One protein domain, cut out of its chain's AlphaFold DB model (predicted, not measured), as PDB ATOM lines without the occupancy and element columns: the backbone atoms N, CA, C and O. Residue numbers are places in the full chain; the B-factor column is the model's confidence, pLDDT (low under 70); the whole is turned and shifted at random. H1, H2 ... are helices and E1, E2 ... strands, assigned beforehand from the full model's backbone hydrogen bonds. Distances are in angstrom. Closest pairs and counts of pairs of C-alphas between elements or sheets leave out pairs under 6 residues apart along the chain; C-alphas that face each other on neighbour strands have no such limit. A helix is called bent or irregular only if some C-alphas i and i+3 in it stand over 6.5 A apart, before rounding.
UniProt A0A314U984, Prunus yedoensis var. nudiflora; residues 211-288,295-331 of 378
ATOM      1  N   THR A 211     196.159 165.846 254.383       71.56
ATOM      2  CA  THR A 211     196.361 167.282 254.179       71.56
ATOM      3  C   THR A 211     197.577 167.782 254.957       71.56
ATOM      4  O   THR A 211     198.235 167.043 255.686       71.56
ATOM      5  N   PHE A 212     197.917 169.056 254.779       73.06
ATOM      6  CA  PHE A 212     199.042 169.704 255.447       73.06
ATOM      7  C   PHE A 212     198.590 170.958 256.188       73.06
ATOM      8  O   PHE A 212     197.667 171.656 255.767       73.06
ATOM      9  N   ILE A 213     199.291 171.280 257.274       81.94
ATOM     10  CA  ILE A 213     199.084 172.527 258.014       81.94
ATOM     11  C   ILE A 213     199.838 173.648 257.297       81.94
ATOM     12  O   ILE A 213     201.062 173.593 257.135       81.94
ATOM     13  N   VAL A 214     199.121 174.695 256.892       82.69
ATOM     14  CA  VAL A 214     199.725 175.903 256.321       82.69
ATOM     15  C   VAL A 214     200.103 176.904 257.404       82.69
ATOM     16  O   VAL A 214     199.549 176.924 258.498       82.69
ATOM     17  N   GLY A 215     201.060 177.775 257.086       82.19
ATOM     18  CA  GLY A 215     201.422 178.891 257.960       82.19
ATOM     19  C   GLY A 215     202.332 178.534 259.135       82.19
ATOM     20  O   GLY A 215     202.661 179.433 259.893       82.19
ATOM     21  N   ARG A 216     202.828 177.290 259.239       80.00
ATOM     22  CA  ARG A 216     203.686 176.841 260.356       80.00
ATOM     23  C   ARG A 216     204.904 177.718 260.638       80.00
ATOM     24  O   ARG A 216     205.310 177.831 261.781       80.00
ATOM     25  N   LYS A 217     205.475 178.360 259.614       75.75
ATOM     26  CA  LYS A 217     206.620 179.276 259.771       75.75
ATOM     27  C   LYS A 217     206.304 180.551 260.566       75.75
ATOM     28  O   LYS A 217     207.218 181.289 260.903       75.75
ATOM     29  N   PHE A 218     205.021 180.850 260.751       74.44
ATOM     30  CA  PHE A 218     204.524 181.994 261.513       74.44
ATOM     31  C   PHE A 218     203.960 181.582 262.872       74.44
ATOM     32  O   PHE A 218     203.601 182.446 263.662       74.44
ATOM     33  N   SER A 219     203.849 180.279 263.109       72.81
ATOM     34  CA  SER A 219     203.483 179.723 264.399       72.81
ATOM     35  C   SER A 219     204.752 179.591 265.230       72.81
ATOM     36  O   SER A 219     205.814 179.271 264.692       72.81
ATOM     37  N   ASP A 220     204.650 179.820 266.534       63.53
ATOM     38  CA  ASP A 220     205.767 179.632 267.456       63.53
ATOM     39  C   ASP A 220     206.272 178.192 267.303       63.53
ATOM     40  O   ASP A 220     205.499 177.265 267.538       63.53
ATOM     41  N   GLY A 221     207.515 178.017 266.848       58.47
ATOM     42  CA  GLY A 221     208.056 176.820 266.185       58.47
ATOM     43  C   GLY A 221     208.108 175.512 266.983       58.47
ATOM     44  O   GLY A 221     209.151 174.870 267.019       58.47
ATOM     45  N   ASN A 222     207.001 175.087 267.584       62.94
ATOM     46  CA  ASN A 222     206.879 173.780 268.200       62.94
ATOM     47  C   ASN A 222     206.756 172.734 267.102       62.94
ATOM     48  O   ASN A 222     205.906 172.826 266.202       62.94
ATOM     49  N   GLU A 223     207.615 171.730 267.202       64.94
ATOM     50  CA  GLU A 223     207.409 170.472 266.516       64.94
ATOM     51  C   GLU A 223     206.112 169.839 267.024       64.94
ATOM     52  O   GLU A 223     205.670 170.064 268.149       64.94
ATOM     53  N   LEU A 224     205.427 169.159 266.111       71.56
ATOM     54  CA  LEU A 224     204.226 168.407 266.440       71.56
ATOM     55  C   LEU A 224     204.681 166.989 266.742       71.56
ATOM     56  O   LEU A 224     205.218 166.339 265.842       71.56
ATOM     57  N   ASP A 225     204.463 166.540 267.971       70.25
ATOM     58  CA  ASP A 225     204.788 165.175 268.355       70.25
ATOM     59  C   ASP A 225     203.934 164.172 267.565       70.25
ATOM     60  O   ASP A 225     202.821 164.456 267.106       70.25
ATOM     61  N   LEU A 226     204.479 162.979 267.348       68.38
ATOM     62  CA  LEU A 226     203.752 161.917 266.660       68.38
ATOM     63  C   LEU A 226     202.646 161.379 267.558       68.38
ATOM     64  O   LEU A 226     202.878 161.112 268.732       68.38
ATOM     65  N   GLY A 227     201.449 161.210 266.996       67.38
ATOM     66  CA  GLY A 227     200.272 160.839 267.777       67.38
ATOM     67  C   GLY A 227     199.656 162.001 268.558       67.38
ATOM     68  O   GLY A 227     198.697 161.770 269.287       67.38
ATOM     69  N   ALA A 228     200.160 163.229 268.383       71.44
ATOM     70  CA  ALA A 228     199.562 164.430 268.948       71.44
ATOM     71  C   ALA A 228     198.091 164.586 268.519       71.44
ATOM     72  O   ALA A 228     197.773 164.498 267.323       71.44
ATOM     73  N   ARG A 229     197.207 164.845 269.485       76.56
ATOM     74  CA  ARG A 229     195.824 165.265 269.279       76.56
ATOM     75  C   ARG A 229     195.803 166.724 268.868       76.56
ATOM     76  O   ARG A 229     196.344 167.626 269.511       76.56
ATOM     77  N   ILE A 230     195.126 166.952 267.763       83.44
ATOM     78  CA  ILE A 230     194.964 168.248 267.143       83.44
ATOM     79  C   ILE A 230     193.470 168.527 267.062       83.44
ATOM     80  O   ILE A 230     192.694 167.681 266.632       83.44
ATOM     81  N   SER A 231     193.071 169.731 267.436       85.25
ATOM     82  CA  SER A 231     191.710 170.229 267.274       85.25
ATOM     83  C   SER A 231     191.648 171.283 266.172       85.25
ATOM     84  O   SER A 231     192.612 172.017 265.913       85.25
ATOM     85  N   LEU A 232     190.503 171.352 265.498       87.19
ATOM     86  CA  LEU A 232     190.199 172.415 264.545       87.19
ATOM     87  C   LEU A 232     189.294 173.462 265.189       87.19
ATOM     88  O   LEU A 232     188.274 173.120 265.781       87.19
ATOM     89  N   LEU A 233     189.634 174.738 265.014       89.94
ATOM     90  CA  LEU A 233     188.861 175.861 265.540       89.94
ATOM     91  C   LEU A 233     188.564 176.878 264.437       89.94
ATOM     92  O   LEU A 233     189.468 177.304 263.717       89.94
ATOM     93  N   ARG A 234     187.302 177.302 264.310       93.06
ATOM     94  CA  ARG A 234     186.917 178.379 263.385       93.06
ATOM     95  C   ARG A 234     187.572 179.707 263.780       93.06
ATOM     96  O   ARG A 234     187.683 180.038 264.954       93.06
ATOM     97  N   ASP A 235     187.989 180.465 262.774       93.75
ATOM     98  CA  ASP A 235     188.528 181.820 262.901       93.75
ATOM     99  C   ASP A 235     187.811 182.751 261.906       93.75
ATOM    100  O   ASP A 235     188.385 183.095 260.871       93.75
ATOM    101  N   PRO A 236     186.534 183.101 262.159       93.25
ATOM    102  CA  PRO A 236     185.739 183.919 261.240       93.25
ATOM    103  C   PRO A 236     186.286 185.347 261.094       93.25
ATOM    104  O   PRO A 236     186.172 185.943 260.026       93.25
ATOM    105  N   ASP A 237     186.960 185.859 262.127       94.25
ATOM    106  CA  ASP A 237     187.544 187.206 262.158       94.25
ATOM    107  C   ASP A 237     188.888 187.309 261.414       94.25
ATOM    108  O   ASP A 237     189.570 188.338 261.456       94.25
ATOM    109  N   ASN A 238     189.318 186.243 260.734       92.81
ATOM    110  CA  ASN A 238     190.582 186.249 260.019       92.81
ATOM    111  C   ASN A 238     190.542 187.245 258.842       92.81
ATOM    112  O   ASN A 238     189.798 187.040 257.879       92.81
ATOM    113  N   PRO A 239     191.420 188.267 258.809       91.88
ATOM    114  CA  PRO A 239     191.347 189.329 257.803       91.88
ATOM    115  C   PRO A 239     191.686 188.851 256.383       91.88
ATOM    116  O   PRO A 239     191.501 189.588 255.417       91.88
ATOM    117  N   LYS A 240     192.254 187.646 256.236       92.50
ATOM    118  CA  LYS A 240     192.715 187.107 254.950       92.50
ATOM    119  C   LYS A 240     191.799 186.033 254.371       92.50
ATOM    120  O   LYS A 240     191.973 185.718 253.188       92.50
ATOM    121  N   ASP A 241     190.941 185.426 255.185       94.25
ATOM    122  CA  ASP A 241     190.043 184.341 254.791       94.25
ATOM    123  C   ASP A 241     188.926 184.159 255.841       94.25
ATOM    124  O   ASP A 241     189.198 183.566 256.881       94.25
ATOM    125  N   PRO A 242     187.677 184.591 255.589       93.81
ATOM    126  CA  PRO A 242     186.584 184.424 256.556       93.81
ATOM    127  C   PRO A 242     186.283 182.948 256.859       93.81
ATOM    128  O   PRO A 242     185.762 182.617 257.919       93.81
ATOM    129  N   ASN A 243     186.672 182.024 255.973       93.88
ATOM    130  CA  ASN A 243     186.509 180.586 256.172       93.88
ATOM    131  C   ASN A 243     187.703 179.951 256.905       93.88
ATOM    132  O   ASN A 243     187.791 178.728 256.973       93.88
ATOM    133  N   ALA A 244     188.623 180.743 257.468       94.31
ATOM    134  CA  ALA A 244     189.845 180.236 258.085       94.31
ATOM    135  C   ALA A 244     189.585 179.284 259.262       94.31
ATOM    136  O   ALA A 244     188.834 179.574 260.191       94.31
ATOM    137  N   ILE A 245     190.268 178.143 259.260       90.62
ATOM    138  CA  ILE A 245     190.224 177.173 260.358       90.62
ATOM    139  C   ILE A 245     191.628 177.059 260.941       90.62
ATOM    140  O   ILE A 245     192.566 176.677 260.234       90.62
ATOM    141  N   LYS A 246     191.766 177.423 262.216       90.62
ATOM    142  CA  LYS A 246     192.976 177.251 263.020       90.62
ATOM    143  C   LYS A 246     193.148 175.785 263.378       90.62
ATOM    144  O   LYS A 246     192.188 175.078 263.667       90.62
ATOM    145  N   VAL A 247     194.401 175.362 263.388       87.00
ATOM    146  CA  VAL A 247     194.823 174.034 263.812       87.00
ATOM    147  C   VAL A 247     195.530 174.193 265.151       87.00
ATOM    148  O   VAL A 247     196.513 174.933 265.231       87.00
ATOM    149  N   ILE A 248     195.021 173.547 266.197       86.06
ATOM    150  CA  ILE A 248     195.438 173.746 267.589       86.06
ATOM    151  C   ILE A 248     195.913 172.415 268.171       86.06
ATOM    152  O   ILE A 248     195.286 171.389 267.945       86.06
ATOM    153  N   SER A 249     197.024 172.412 268.909       83.31
ATOM    154  CA  SER A 249     197.451 171.228 269.673       83.31
ATOM    155  C   SER A 249     196.627 171.085 270.955       83.31
ATOM    156  O   SER A 249     196.388 172.076 271.648       83.31
ATOM    157  N   SER A 250     196.223 169.855 271.271       75.06
ATOM    158  CA  SER A 250     195.418 169.523 272.451       75.06
ATOM    159  C   SER A 250     196.205 168.778 273.545       75.06
ATOM    160  O   SER A 250     195.692 168.613 274.647       75.06
ATOM    161  N   ASP A 251     197.447 168.350 273.294       66.00
ATOM    162  CA  ASP A 251     198.130 167.335 274.124       66.00
ATOM    163  C   ASP A 251     198.779 167.832 275.418       66.00
ATOM    164  O   ASP A 251     199.178 167.027 276.254       66.00
ATOM    165  N   SER A 252     198.926 169.144 275.603       56.50
ATOM    166  CA  SER A 252     199.775 169.691 276.677       56.50
ATOM    167  C   SER A 252     199.055 170.630 277.644       56.50
ATOM    168  O   SER A 252     199.701 171.362 278.390       56.50
ATOM    169  N   GLY A 253     197.717 170.676 277.614       61.78
ATOM    170  CA  GLY A 253     196.936 171.668 278.373       61.78
ATOM    171  C   GLY A 253     197.163 173.117 277.913       61.78
ATOM    172  O   GLY A 253     196.581 174.045 278.469       61.78
ATOM    173  N   CYS A 254     197.987 173.320 276.881       60.25
ATOM    174  CA  CYS A 254     198.241 174.589 276.223       60.25
ATOM    175  C   CYS A 254     197.719 174.511 274.787       60.25
ATOM    176  O   CYS A 254     198.263 173.789 273.949       60.25
ATOM    177  N   HIS A 255     196.664 175.278 274.503       73.94
ATOM    178  CA  HIS A 255     196.081 175.406 273.169       73.94
ATOM    179  C   HIS A 255     196.979 176.251 272.273       73.94
ATOM    180  O   HIS A 255     196.749 177.439 272.037       73.94
ATOM    181  N   LYS A 256     198.041 175.628 271.773       82.50
ATOM    182  CA  LYS A 256     198.976 176.286 270.877       82.50
ATOM    183  C   LYS A 256     198.489 176.214 269.437       82.50
ATOM    184  O   LYS A 256     198.230 175.129 268.916       82.50
ATOM    185  N   VAL A 257     198.428 177.367 268.770       87.38
ATOM    186  CA  VAL A 257     198.109 177.442 267.340       87.38
ATOM    187  C   VAL A 257     199.301 176.937 266.530       87.38
ATOM    188  O   VAL A 257     200.387 177.512 266.552       87.38
ATOM    189  N   LEU A 258     199.087 175.852 265.795       83.31
ATOM    190  CA  LEU A 258     200.076 175.200 264.939       83.31
ATOM    191  C   LEU A 258     200.086 175.802 263.536       83.31
ATOM    192  O   LEU A 258     201.116 175.820 262.861       83.31
ATOM    193  N   GLY A 259     198.946 176.327 263.102       87.00
ATOM    194  CA  GLY A 259     198.771 176.982 261.816       87.00
ATOM    195  C   GLY A 259     197.307 176.981 261.407       87.00
ATOM    196  O   GLY A 259     196.417 177.051 262.253       87.00
ATOM    197  N   PHE A 260     197.068 176.887 260.104       87.62
ATOM    198  CA  PHE A 260     195.728 176.887 259.523       87.62
ATOM    199  C   PHE A 260     195.544 175.719 258.556       87.62
ATOM    200  O   PHE A 260     196.521 175.163 258.043       87.62
ATOM    201  N   LEU A 261     194.291 175.377 258.268       86.94
ATOM    202  CA  LEU A 261     193.965 174.512 257.141       86.94
ATOM    203  C   LEU A 261     194.118 175.255 255.804       86.94
ATOM    204  O   LEU A 261     193.952 176.479 255.742       86.94
ATOM    205  N   PRO A 262     194.415 174.542 254.702       84.00
ATOM    206  CA  PRO A 262     194.404 175.135 253.374       84.00
ATOM    207  C   PRO A 262     193.045 175.771 253.067       84.00
ATOM    208  O   PRO A 262     192.006 175.151 253.282       84.00
ATOM    209  N   ARG A 263     193.050 176.975 252.482       88.69
ATOM    210  CA  ARG A 263     191.829 177.755 252.191       88.69
ATOM    211  C   ARG A 263     190.751 176.954 251.469       88.69
ATOM    212  O   ARG A 263     189.581 177.025 251.815       88.69
ATOM    213  N   LYS A 264     191.160 176.162 250.472       82.88
ATOM    214  CA  LYS A 264     190.237 175.342 249.684       82.88
ATOM    215  C   LYS A 264     189.514 174.313 250.551       82.88
ATOM    216  O   LYS A 264     188.326 174.126 250.373       82.88
ATOM    217  N   LEU A 265     190.216 173.689 251.495       80.25
ATOM    218  CA  LEU A 265     189.619 172.746 252.439       80.25
ATOM    219  C   LEU A 265     188.716 173.475 253.444       80.25
ATOM    220  O   LEU A 265     187.612 173.024 253.735       80.25
ATOM    221  N   ALA A 266     189.168 174.631 253.925       86.50
ATOM    222  CA  ALA A 266     188.452 175.426 254.911       86.50
ATOM    223  C   ALA A 266     187.117 175.984 254.374       86.50
ATOM    224  O   ALA A 266     186.131 176.012 255.102       86.50
ATOM    225  N   GLN A 267     187.041 176.322 253.081       88.69
ATOM    226  CA  GLN A 267     185.794 176.707 252.396       88.69
ATOM    227  C   GLN A 267     184.705 175.640 252.463       88.69
ATOM    228  O   GLN A 267     183.524 175.972 252.460       88.69
ATOM    229  N   TYR A 268     185.100 174.370 252.498       81.62
ATOM    230  CA  TYR A 268     184.157 173.289 252.690       81.62
ATOM    231  C   TYR A 268     183.930 173.064 254.176       81.62
ATOM    232  O   TYR A 268     182.813 173.164 254.609       81.62
ATOM    233  N   LEU A 269     184.935 172.866 255.021       81.19
ATOM    234  CA  LEU A 269     184.650 172.526 256.426       81.19
ATOM    235  C   LEU A 269     183.942 173.638 257.231       81.19
ATOM    236  O   LEU A 269     183.185 173.326 258.149       81.19
ATOM    237  N   SER A 270     184.135 174.914 256.886       88.88
ATOM    238  CA  SER A 270     183.595 176.037 257.670       88.88
ATOM    239  C   SER A 270     182.068 176.054 257.805       88.88
ATOM    240  O   SER A 270     181.615 176.145 258.948       88.88
ATOM    241  N   PRO A 271     181.247 175.874 256.747       86.69
ATOM    242  CA  PRO A 271     179.801 175.882 256.909       86.69
ATOM    243  C   PRO A 271     179.289 174.660 257.679       86.69
ATOM    244  O   PRO A 271     178.212 174.745 258.253       86.69
ATOM    245  N   LEU A 272     180.029 173.538 257.731       78.38
ATOM    246  CA  LEU A 272     179.645 172.415 258.601       78.38
ATOM    247  C   LEU A 272     179.847 172.757 260.073       78.38
ATOM    248  O   LEU A 272     178.953 172.528 260.883       78.38
ATOM    249  N   MET A 273     181.009 173.322 260.401       83.12
ATOM    250  CA  MET A 273     181.316 173.749 261.766       83.12
ATOM    251  C   MET A 273     180.330 174.810 262.257       83.12
ATOM    252  O   MET A 273     179.933 174.775 263.410       83.12
ATOM    253  N   GLU A 274     179.907 175.736 261.394       86.00
ATOM    254  CA  GLU A 274     178.980 176.809 261.778       86.00
ATOM    255  C   GLU A 274     177.523 176.361 261.825       86.00
ATOM    256  O   GLU A 274     176.813 176.680 262.772       86.00
ATOM    257  N   LYS A 275     177.060 175.627 260.807       81.31
ATOM    258  CA  LYS A 275     175.646 175.251 260.700       81.31
ATOM    259  C   LYS A 275     175.265 174.137 261.672       81.31
ATOM    260  O   LYS A 275     174.139 174.120 262.155       81.31
ATOM    261  N   TYR A 276     176.185 173.209 261.926       70.00
ATOM    262  CA  TYR A 276     175.924 172.006 262.718       70.00
ATOM    263  C   TYR A 276     176.767 171.948 264.002       70.00
ATOM    264  O   TYR A 276     176.709 170.955 264.722       70.00
ATOM    265  N   PHE A 277     177.530 173.006 264.317       70.25
ATOM    266  CA  PHE A 277     178.370 173.104 265.522       70.25
ATOM    267  C   PHE A 277     179.333 171.920 265.692       70.25
ATOM    268  O   PHE A 277     179.576 171.450 266.802       70.25
ATOM    269  N   LEU A 278     179.867 171.423 264.572       72.56
ATOM    270  CA  LEU A 278     180.732 170.247 264.560       72.56
ATOM    271  C   LEU A 278     182.126 170.585 265.078       72.56
ATOM    272  O   LEU A 278     182.789 171.496 264.570       72.56
ATOM    273  N   ASN A 279     182.597 169.777 266.021       69.69
ATOM    274  CA  ASN A 279     183.980 169.805 266.482       69.69
ATOM    275  C   ASN A 279     184.773 168.685 265.819       69.69
ATOM    276  O   ASN A 279     184.276 167.573 265.674       69.69
ATOM    277  N   PHE A 280     186.012 168.982 265.431       76.31
ATOM    278  CA  PHE A 280     186.887 168.026 264.759       76.31
ATOM    279  C   PHE A 280     188.129 167.784 265.608       76.31
ATOM    280  O   PHE A 280     188.922 168.708 265.827       76.31
ATOM    281  N   GLU A 281     188.308 166.538 266.036       71.44
ATOM    282  CA  GLU A 281     189.538 166.056 266.659       71.44
ATOM    283  C   GLU A 281     190.282 165.135 265.684       71.44
ATOM    284  O   GLU A 281     189.687 164.277 265.028       71.44
ATOM    285  N   ILE A 282     191.587 165.365 265.552       74.25
ATOM    286  CA  ILE A 282     192.471 164.728 264.579       74.25
ATOM    287  C   ILE A 282     193.688 164.166 265.307       74.25
ATOM    288  O   ILE A 282     194.313 164.857 266.108       74.25
ATOM    289  N   MET A 283     194.090 162.943 264.968       66.00
ATOM    290  CA  MET A 283     195.370 162.384 265.403       66.00
ATOM    291  C   MET A 283     196.444 162.588 264.332       66.00
ATOM    292  O   MET A 283     196.302 162.130 263.197       66.00
ATOM    293  N   SER A 284     197.541 163.249 264.700       66.00
ATOM    294  CA  SER A 284     198.706 163.430 263.833       66.00
ATOM    295  C   SER A 284     199.409 162.095 263.576       66.00
ATOM    296  O   SER A 284     199.845 161.428 264.516       66.00
ATOM    297  N   HIS A 285     199.581 161.716 262.308       59.88
ATOM    298  CA  HIS A 285     200.369 160.545 261.932       59.88
ATOM    299  C   HIS A 285     201.466 160.898 260.926       59.88
ATOM    300  O   HIS A 285     201.234 161.583 259.932       59.88
ATOM    301  N   LYS A 286     202.682 160.387 261.160       51.88
ATOM    302  CA  LYS A 286     203.783 160.474 260.194       51.88
ATOM    303  C   LYS A 286     203.593 159.375 259.164       51.88
ATOM    304  O   LYS A 286     203.948 158.225 259.413       51.88
ATOM    305  N   THR A 287     203.049 159.712 258.002       47.50
ATOM    306  CA  THR A 287     203.175 158.816 256.856       47.50
ATOM    307  C   THR A 287     204.651 158.774 256.465       47.50
ATOM    308  O   THR A 287     205.286 159.797 256.200       47.50
ATOM    309  N   GLY A 288     205.246 157.578 256.514       42.34
ATOM    310  CA  GLY A 288     206.603 157.367 256.024       42.34
ATOM    311  C   GLY A 288     206.690 157.880 254.591       42.34
ATOM    312  O   GLY A 288     205.792 157.623 253.790       42.34
ATOM    313  N   TYR A 295     197.627 163.517 245.879       40.78
ATOM    314  CA  TYR A 295     196.491 163.852 245.049       40.78
ATOM    315  C   TYR A 295     195.415 164.369 245.990       40.78
ATOM    316  O   TYR A 295     194.659 163.595 246.570       40.78
ATOM    317  N   TYR A 296     195.324 165.693 246.115       50.53
ATOM    318  CA  TYR A 296     194.073 166.310 246.536       50.53
ATOM    319  C   TYR A 296     193.039 165.980 245.453       50.53
ATOM    320  O   TYR A 296     192.931 166.681 244.442       50.53
ATOM    321  N   ASN A 297     192.341 164.853 245.604       61.28
ATOM    322  CA  ASN A 297     191.272 164.475 244.699       61.28
ATOM    323  C   ASN A 297     190.064 165.351 245.026       61.28
ATOM    324  O   ASN A 297     189.201 164.999 245.824       61.28
ATOM    325  N   ASP A 298     190.038 166.529 244.405       62.81
ATOM    326  CA  ASP A 298     188.985 167.525 244.576       62.81
ATOM    327  C   ASP A 298     187.591 166.938 244.330       62.81
ATOM    328  O   ASP A 298     186.633 167.358 244.969       62.81
ATOM    329  N   LYS A 299     187.475 165.950 243.430       66.88
ATOM    330  CA  LYS A 299     186.213 165.263 243.143       66.88
ATOM    331  C   LYS A 299     185.803 164.370 244.315       66.88
ATOM    332  O   LYS A 299     184.684 164.512 244.793       66.88
ATOM    333  N   ALA A 300     186.711 163.538 244.829       63.75
ATOM    334  CA  ALA A 300     186.442 162.693 245.997       63.75
ATOM    335  C   ALA A 300     186.095 163.528 247.237       63.75
ATOM    336  O   ALA A 300     185.118 163.241 247.920       63.75
ATOM    337  N   PHE A 301     186.832 164.616 247.475       67.06
ATOM    338  CA  PHE A 301     186.553 165.511 248.593       67.06
ATOM    339  C   PHE A 301     185.197 166.221 248.440       67.06
ATOM    340  O   PHE A 301     184.433 166.298 249.396       67.06
ATOM    341  N   LYS A 302     184.849 166.694 247.236       69.00
ATOM    342  CA  LYS A 302     183.521 167.276 246.964       69.00
ATOM    343  C   LYS A 302     182.386 166.274 247.166       69.00
ATOM    344  O   LYS A 302     181.322 166.673 247.631       69.00
ATOM    345  N   CYS A 303     182.590 165.007 246.811       67.00
ATOM    346  CA  CYS A 303     181.606 163.953 247.062       67.00
ATOM    347  C   CYS A 303     181.452 163.685 248.564       67.00
ATOM    348  O   CYS A 303     180.336 163.750 249.070       67.00
ATOM    349  N   LEU A 304     182.564 163.493 249.285       65.62
ATOM    350  CA  LEU A 304     182.576 163.341 250.747       65.62
ATOM    351  C   LEU A 304     181.850 164.507 251.430       65.62
ATOM    352  O   LEU A 304     181.016 164.307 252.306       65.62
ATOM    353  N   TRP A 305     182.134 165.726 250.974       70.31
ATOM    354  CA  TRP A 305     181.513 166.952 251.452       70.31
ATOM    355  C   TRP A 305     179.991 166.959 251.281       70.31
ATOM    356  O   TRP A 305     179.265 167.197 252.246       70.31
ATOM    357  N   LYS A 306     179.498 166.689 250.066       68.44
ATOM    358  CA  LYS A 306     178.055 166.652 249.791       68.44
ATOM    359  C   LYS A 306     177.350 165.618 250.663       68.44
ATOM    360  O   LYS A 306     176.282 165.903 251.192       68.44
ATOM    361  N   ASN A 307     177.977 164.461 250.854       67.94
ATOM    362  CA  ASN A 307     177.416 163.408 251.686       67.94
ATOM    363  C   ASN A 307     177.390 163.814 253.158       67.94
ATOM    364  O   ASN A 307     176.355 163.669 253.789       67.94
ATOM    365  N   ALA A 308     178.462 164.416 253.682       65.75
ATOM    366  CA  ALA A 308     178.476 164.920 255.053       65.75
ATOM    367  C   ALA A 308     177.360 165.952 255.299       65.75
ATOM    368  O   ALA A 308     176.666 165.881 256.310       65.75
ATOM    369  N   GLN A 309     177.132 166.874 254.356       65.81
ATOM    370  CA  GLN A 309     176.018 167.825 254.440       65.81
ATOM    371  C   GLN A 309     174.654 167.131 254.416       65.81
ATOM    372  O   GLN A 309     173.766 167.511 255.185       65.81
ATOM    373  N   GLN A 310     174.485 166.138 253.540       65.44
ATOM    374  CA  GLN A 310     173.253 165.367 253.439       65.44
ATOM    375  C   GLN A 310     172.979 164.632 254.753       65.44
ATOM    376  O   GLN A 310     171.925 164.839 255.339       65.44
ATOM    377  N   THR A 311     173.961 163.902 255.284       63.00
ATOM    378  CA  THR A 311     173.854 163.177 256.556       63.00
ATOM    379  C   THR A 311     173.533 164.112 257.722       63.00
ATOM    380  O   THR A 311     172.612 163.835 258.485       63.00
ATOM    381  N   CYS A 312     174.220 165.255 257.842       63.75
ATOM    382  CA  CYS A 312     173.925 166.217 258.910       63.75
ATOM    383  C   CYS A 312     172.498 166.781 258.804       63.75
ATOM    384  O   CYS A 312     171.865 167.063 259.817       63.75
ATOM    385  N   THR A 313     171.978 166.934 257.581       66.19
ATOM    386  CA  THR A 313     170.622 167.448 257.334       66.19
ATOM    387  C   THR A 313     169.549 166.388 257.570       66.19
ATOM    388  O   THR A 313     168.563 166.670 258.241       66.19
ATOM    389  N   GLU A 314     169.737 165.178 257.045       63.19
ATOM    390  CA  GLU A 314     168.794 164.060 257.175       63.19
ATOM    391  C   GLU A 314     168.642 163.609 258.626       63.19
ATOM    392  O   GLU A 314     167.535 163.303 259.067       63.19
ATOM    393  N   HIS A 315     169.744 163.606 259.376       59.81
ATOM    394  CA  HIS A 315     169.768 163.134 260.757       59.81
ATOM    395  C   HIS A 315     169.708 164.259 261.796       59.81
ATOM    396  O   HIS A 315     169.745 163.974 262.989       59.81
ATOM    397  N   ASN A 316     169.581 165.520 261.362       62.66
ATOM    398  CA  ASN A 316     169.522 166.701 262.230       62.66
ATOM    399  C   ASN A 316     170.655 166.734 263.279       62.66
ATOM    400  O   ASN A 316     170.428 167.026 264.453       62.66
ATOM    401  N   ILE A 317     171.870 166.387 262.845       61.09
ATOM    402  CA  ILE A 317     173.061 166.315 263.699       61.09
ATOM    403  C   ILE A 317     173.478 167.742 264.051       61.09
ATOM    404  O   ILE A 317     173.811 168.522 263.160       61.09
ATOM    405  N   VAL A 318     173.454 168.091 265.337       58.75
ATOM    406  CA  VAL A 318     173.826 169.419 265.843       58.75
ATOM    407  C   VAL A 318     174.589 169.249 267.158       58.75
ATOM    408  O   VAL A 318     174.135 168.512 268.027       58.75
ATOM    409  N   ASN A 319     175.698 169.977 267.326       56.00
ATOM    410  CA  ASN A 319     176.566 169.960 268.516       56.00
ATOM    411  C   ASN A 319     177.332 168.646 268.759       56.00
ATOM    412  O   ASN A 319     177.706 168.362 269.896       56.00
ATOM    413  N   ASP A 320     177.599 167.866 267.712       58.22
ATOM    414  CA  ASP A 320     178.388 166.638 267.834       58.22
ATOM    415  C   ASP A 320     179.894 166.865 267.642       58.22
ATOM    416  O   ASP A 320     180.353 167.732 266.887       58.22
ATOM    417  N   VAL A 321     180.686 166.033 268.321       51.44
ATOM    418  CA  VAL A 321     182.125 165.912 268.075       51.44
ATOM    419  C   VAL A 321     182.325 164.818 267.037       51.44
ATOM    420  O   VAL A 321     182.108 163.641 267.311       51.44
ATOM    421  N   LEU A 322     182.752 165.198 265.837       54.09
ATOM    422  CA  LEU A 322     183.130 164.242 264.810       54.09
ATOM    423  C   LEU A 322     184.632 163.976 264.895       54.09
ATOM    424  O   LEU A 322     185.467 164.828 264.579       54.09
ATOM    425  N   ASN A 323     184.976 162.755 265.284       49.56
ATOM    426  CA  ASN A 323     186.351 162.281 265.262       49.56
ATOM    427  C   ASN A 323     186.730 161.933 263.822       49.56
ATOM    428  O   ASN A 323     186.214 160.978 263.242       49.56
ATOM    429  N   PHE A 324     187.640 162.705 263.232       47.84
ATOM    430  CA  PHE A 324     188.171 162.415 261.906       47.84
ATOM    431  C   PHE A 324     189.624 161.991 262.020       47.84
ATOM    432  O   PHE A 324     190.502 162.764 262.405       47.84
ATOM    433  N   THR A 325     189.916 160.776 261.570       39.72
ATOM    434  CA  THR A 325     191.298 160.341 261.379       39.72
ATOM    435  C   THR A 325     191.844 160.992 260.109       39.72
ATOM    436  O   THR A 325     191.774 160.434 259.016       39.72
ATOM    437  N   CYS A 326     192.349 162.217 260.235       40.78
ATOM    438  CA  CYS A 326     192.978 162.951 259.143       40.78
ATOM    439  C   CYS A 326     194.501 162.814 259.221       40.78
ATOM    440  O   CYS A 326     195.118 163.067 260.254       40.78
ATOM    441  N   GLY A 327     195.110 162.418 258.104       41.56
ATOM    442  CA  GLY A 327     196.556 162.362 257.984       41.56
ATOM    443  C   GLY A 327     197.164 163.710 257.767       41.56
ATOM    444  O   GLY A 327     197.091 164.263 256.673       41.56
ATOM    445  N   ILE A 328     197.773 164.240 258.821       45.25
ATOM    446  CA  ILE A 328     198.492 165.496 258.741       45.25
ATOM    447  C   ILE A 328     199.970 165.205 258.529       45.25
ATOM    448  O   ILE A 328     200.686 164.801 259.442       45.25
ATOM    449  N   ILE A 329     200.439 165.478 257.316       45.12
ATOM    450  CA  ILE A 329     201.854 165.353 256.985       45.12
ATOM    451  C   ILE A 329     202.580 166.598 257.502       45.12
ATOM    452  O   ILE A 329     202.447 167.703 256.967       45.12
ATOM    453  N   SER A 330     203.379 166.426 258.551       40.75
ATOM    454  CA  SER A 330     204.447 167.366 258.895       40.75
ATOM    455  C   SER A 330     205.537 167.277 257.822       40.75
ATOM    456  O   SER A 330     205.981 166.177 257.502       40.75
ATOM    457  N   ASN A 331     205.943 168.413 257.246       37.53
ATOM    458  CA  ASN A 331     206.975 168.480 256.201       37.53
ATOM    459  C   ASN A 331     208.195 167.577 256.493       37.53
ATOM    460  O   ASN A 331     208.593 167.446 257.652       37.53
TER     461      ASN A 331
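This is residues 211 to 288 and 295 to 331 of the 378 residues of a protein of Prunus yedoensis var. nudiflora (UniProt A0A314U984). One strongly twisted sheet of five short strands, E3, E2, E1, E4 and E5, forms a wall with H1 laid across one face, while the opposite face has no named helix on it. H2, the longest helix, runs beside H1 in nearly the same direction, off the sheet. The printed part has 115 residues, with two named helices and five named strands in the order E1, E2, E3, H1, E4, H2, E5; under half of the residues are in these elements, and the class is mixed, helices and strands. The sheet is mixed: E4 and E5 are parallel, the other neighbours antiparallel. The whole is compact, with a radius of gyration of the C-alphas of 14.2 A and spans of 41 by 32 by 27 A.

The sheet's strands are E3, residues 256 to 260; E2, residues 245 to 249; E1, residues 229 to 234, 16.9 A long from C-alpha (195.824, 165.265, 269.279); E4, residues 279 to 283, 13.6 A; and E5, residues 321 to 323, 6.2 A, ending at C-alpha (186.351, 162.281, 265.262). H1, residues 263 to 276, spans 19.9 A and is only just irregular: C-alphas 268 and 271 are 6.6 A apart. H2, residues 298 to 314, spans 24.1 A from C-alpha (188.985, 167.525, 244.576).

E1, E2 and E3 form a meander, each strand the antiparallel neighbour of the one before, with hairpins E1 and E2, and E2 and E3. N 246 and O 233 are 2.7 A apart, and N 258 and O 247 2.8 A. E4 is antiparallel to E1, with N 230 and O 282 at 2.8 A. E5, an edge strand like E3, is parallel to E4, with N 322 and O 279 at 2.8 A. H1 is on the sheet at a height of 8.7 A, giving two layers, a helix on one face of a sheet. It runs across the strands, at 73 degrees to E1 on the local plane, and is only just over E2 and E1, with 3 C-alphas falling on each. The closest C-alphas of E2 and H1, those of Ile 245 and Ala 266, are 6.0 A apart. H2 is not on the sheet. H1 and H2 only just touch, with 3 pairs of C-alphas within 8 A, the closest C-alphas being those of Tyr 268 and Trp 305 at 7.0 A; H2 touches H1 with residues 305 to 312 alone. They run the same way at a shallow tilt of 5 degrees. In H2 every O i to N i+4 pair is within hydrogen-bond range, in H1 7 of 10.

The C-alphas farthest apart, those of Gly 221 and Glu 314, are 42.3 A apart. Residues 289 to 294 are not printed, and C-alphas 288 and 295 are 16.3 A apart across the cut. Of the links printed whole, none is long. Mean pLDDT of the printed part is 71.6; 53 residues are under 70, among them 295 to 304 and 306 to 331.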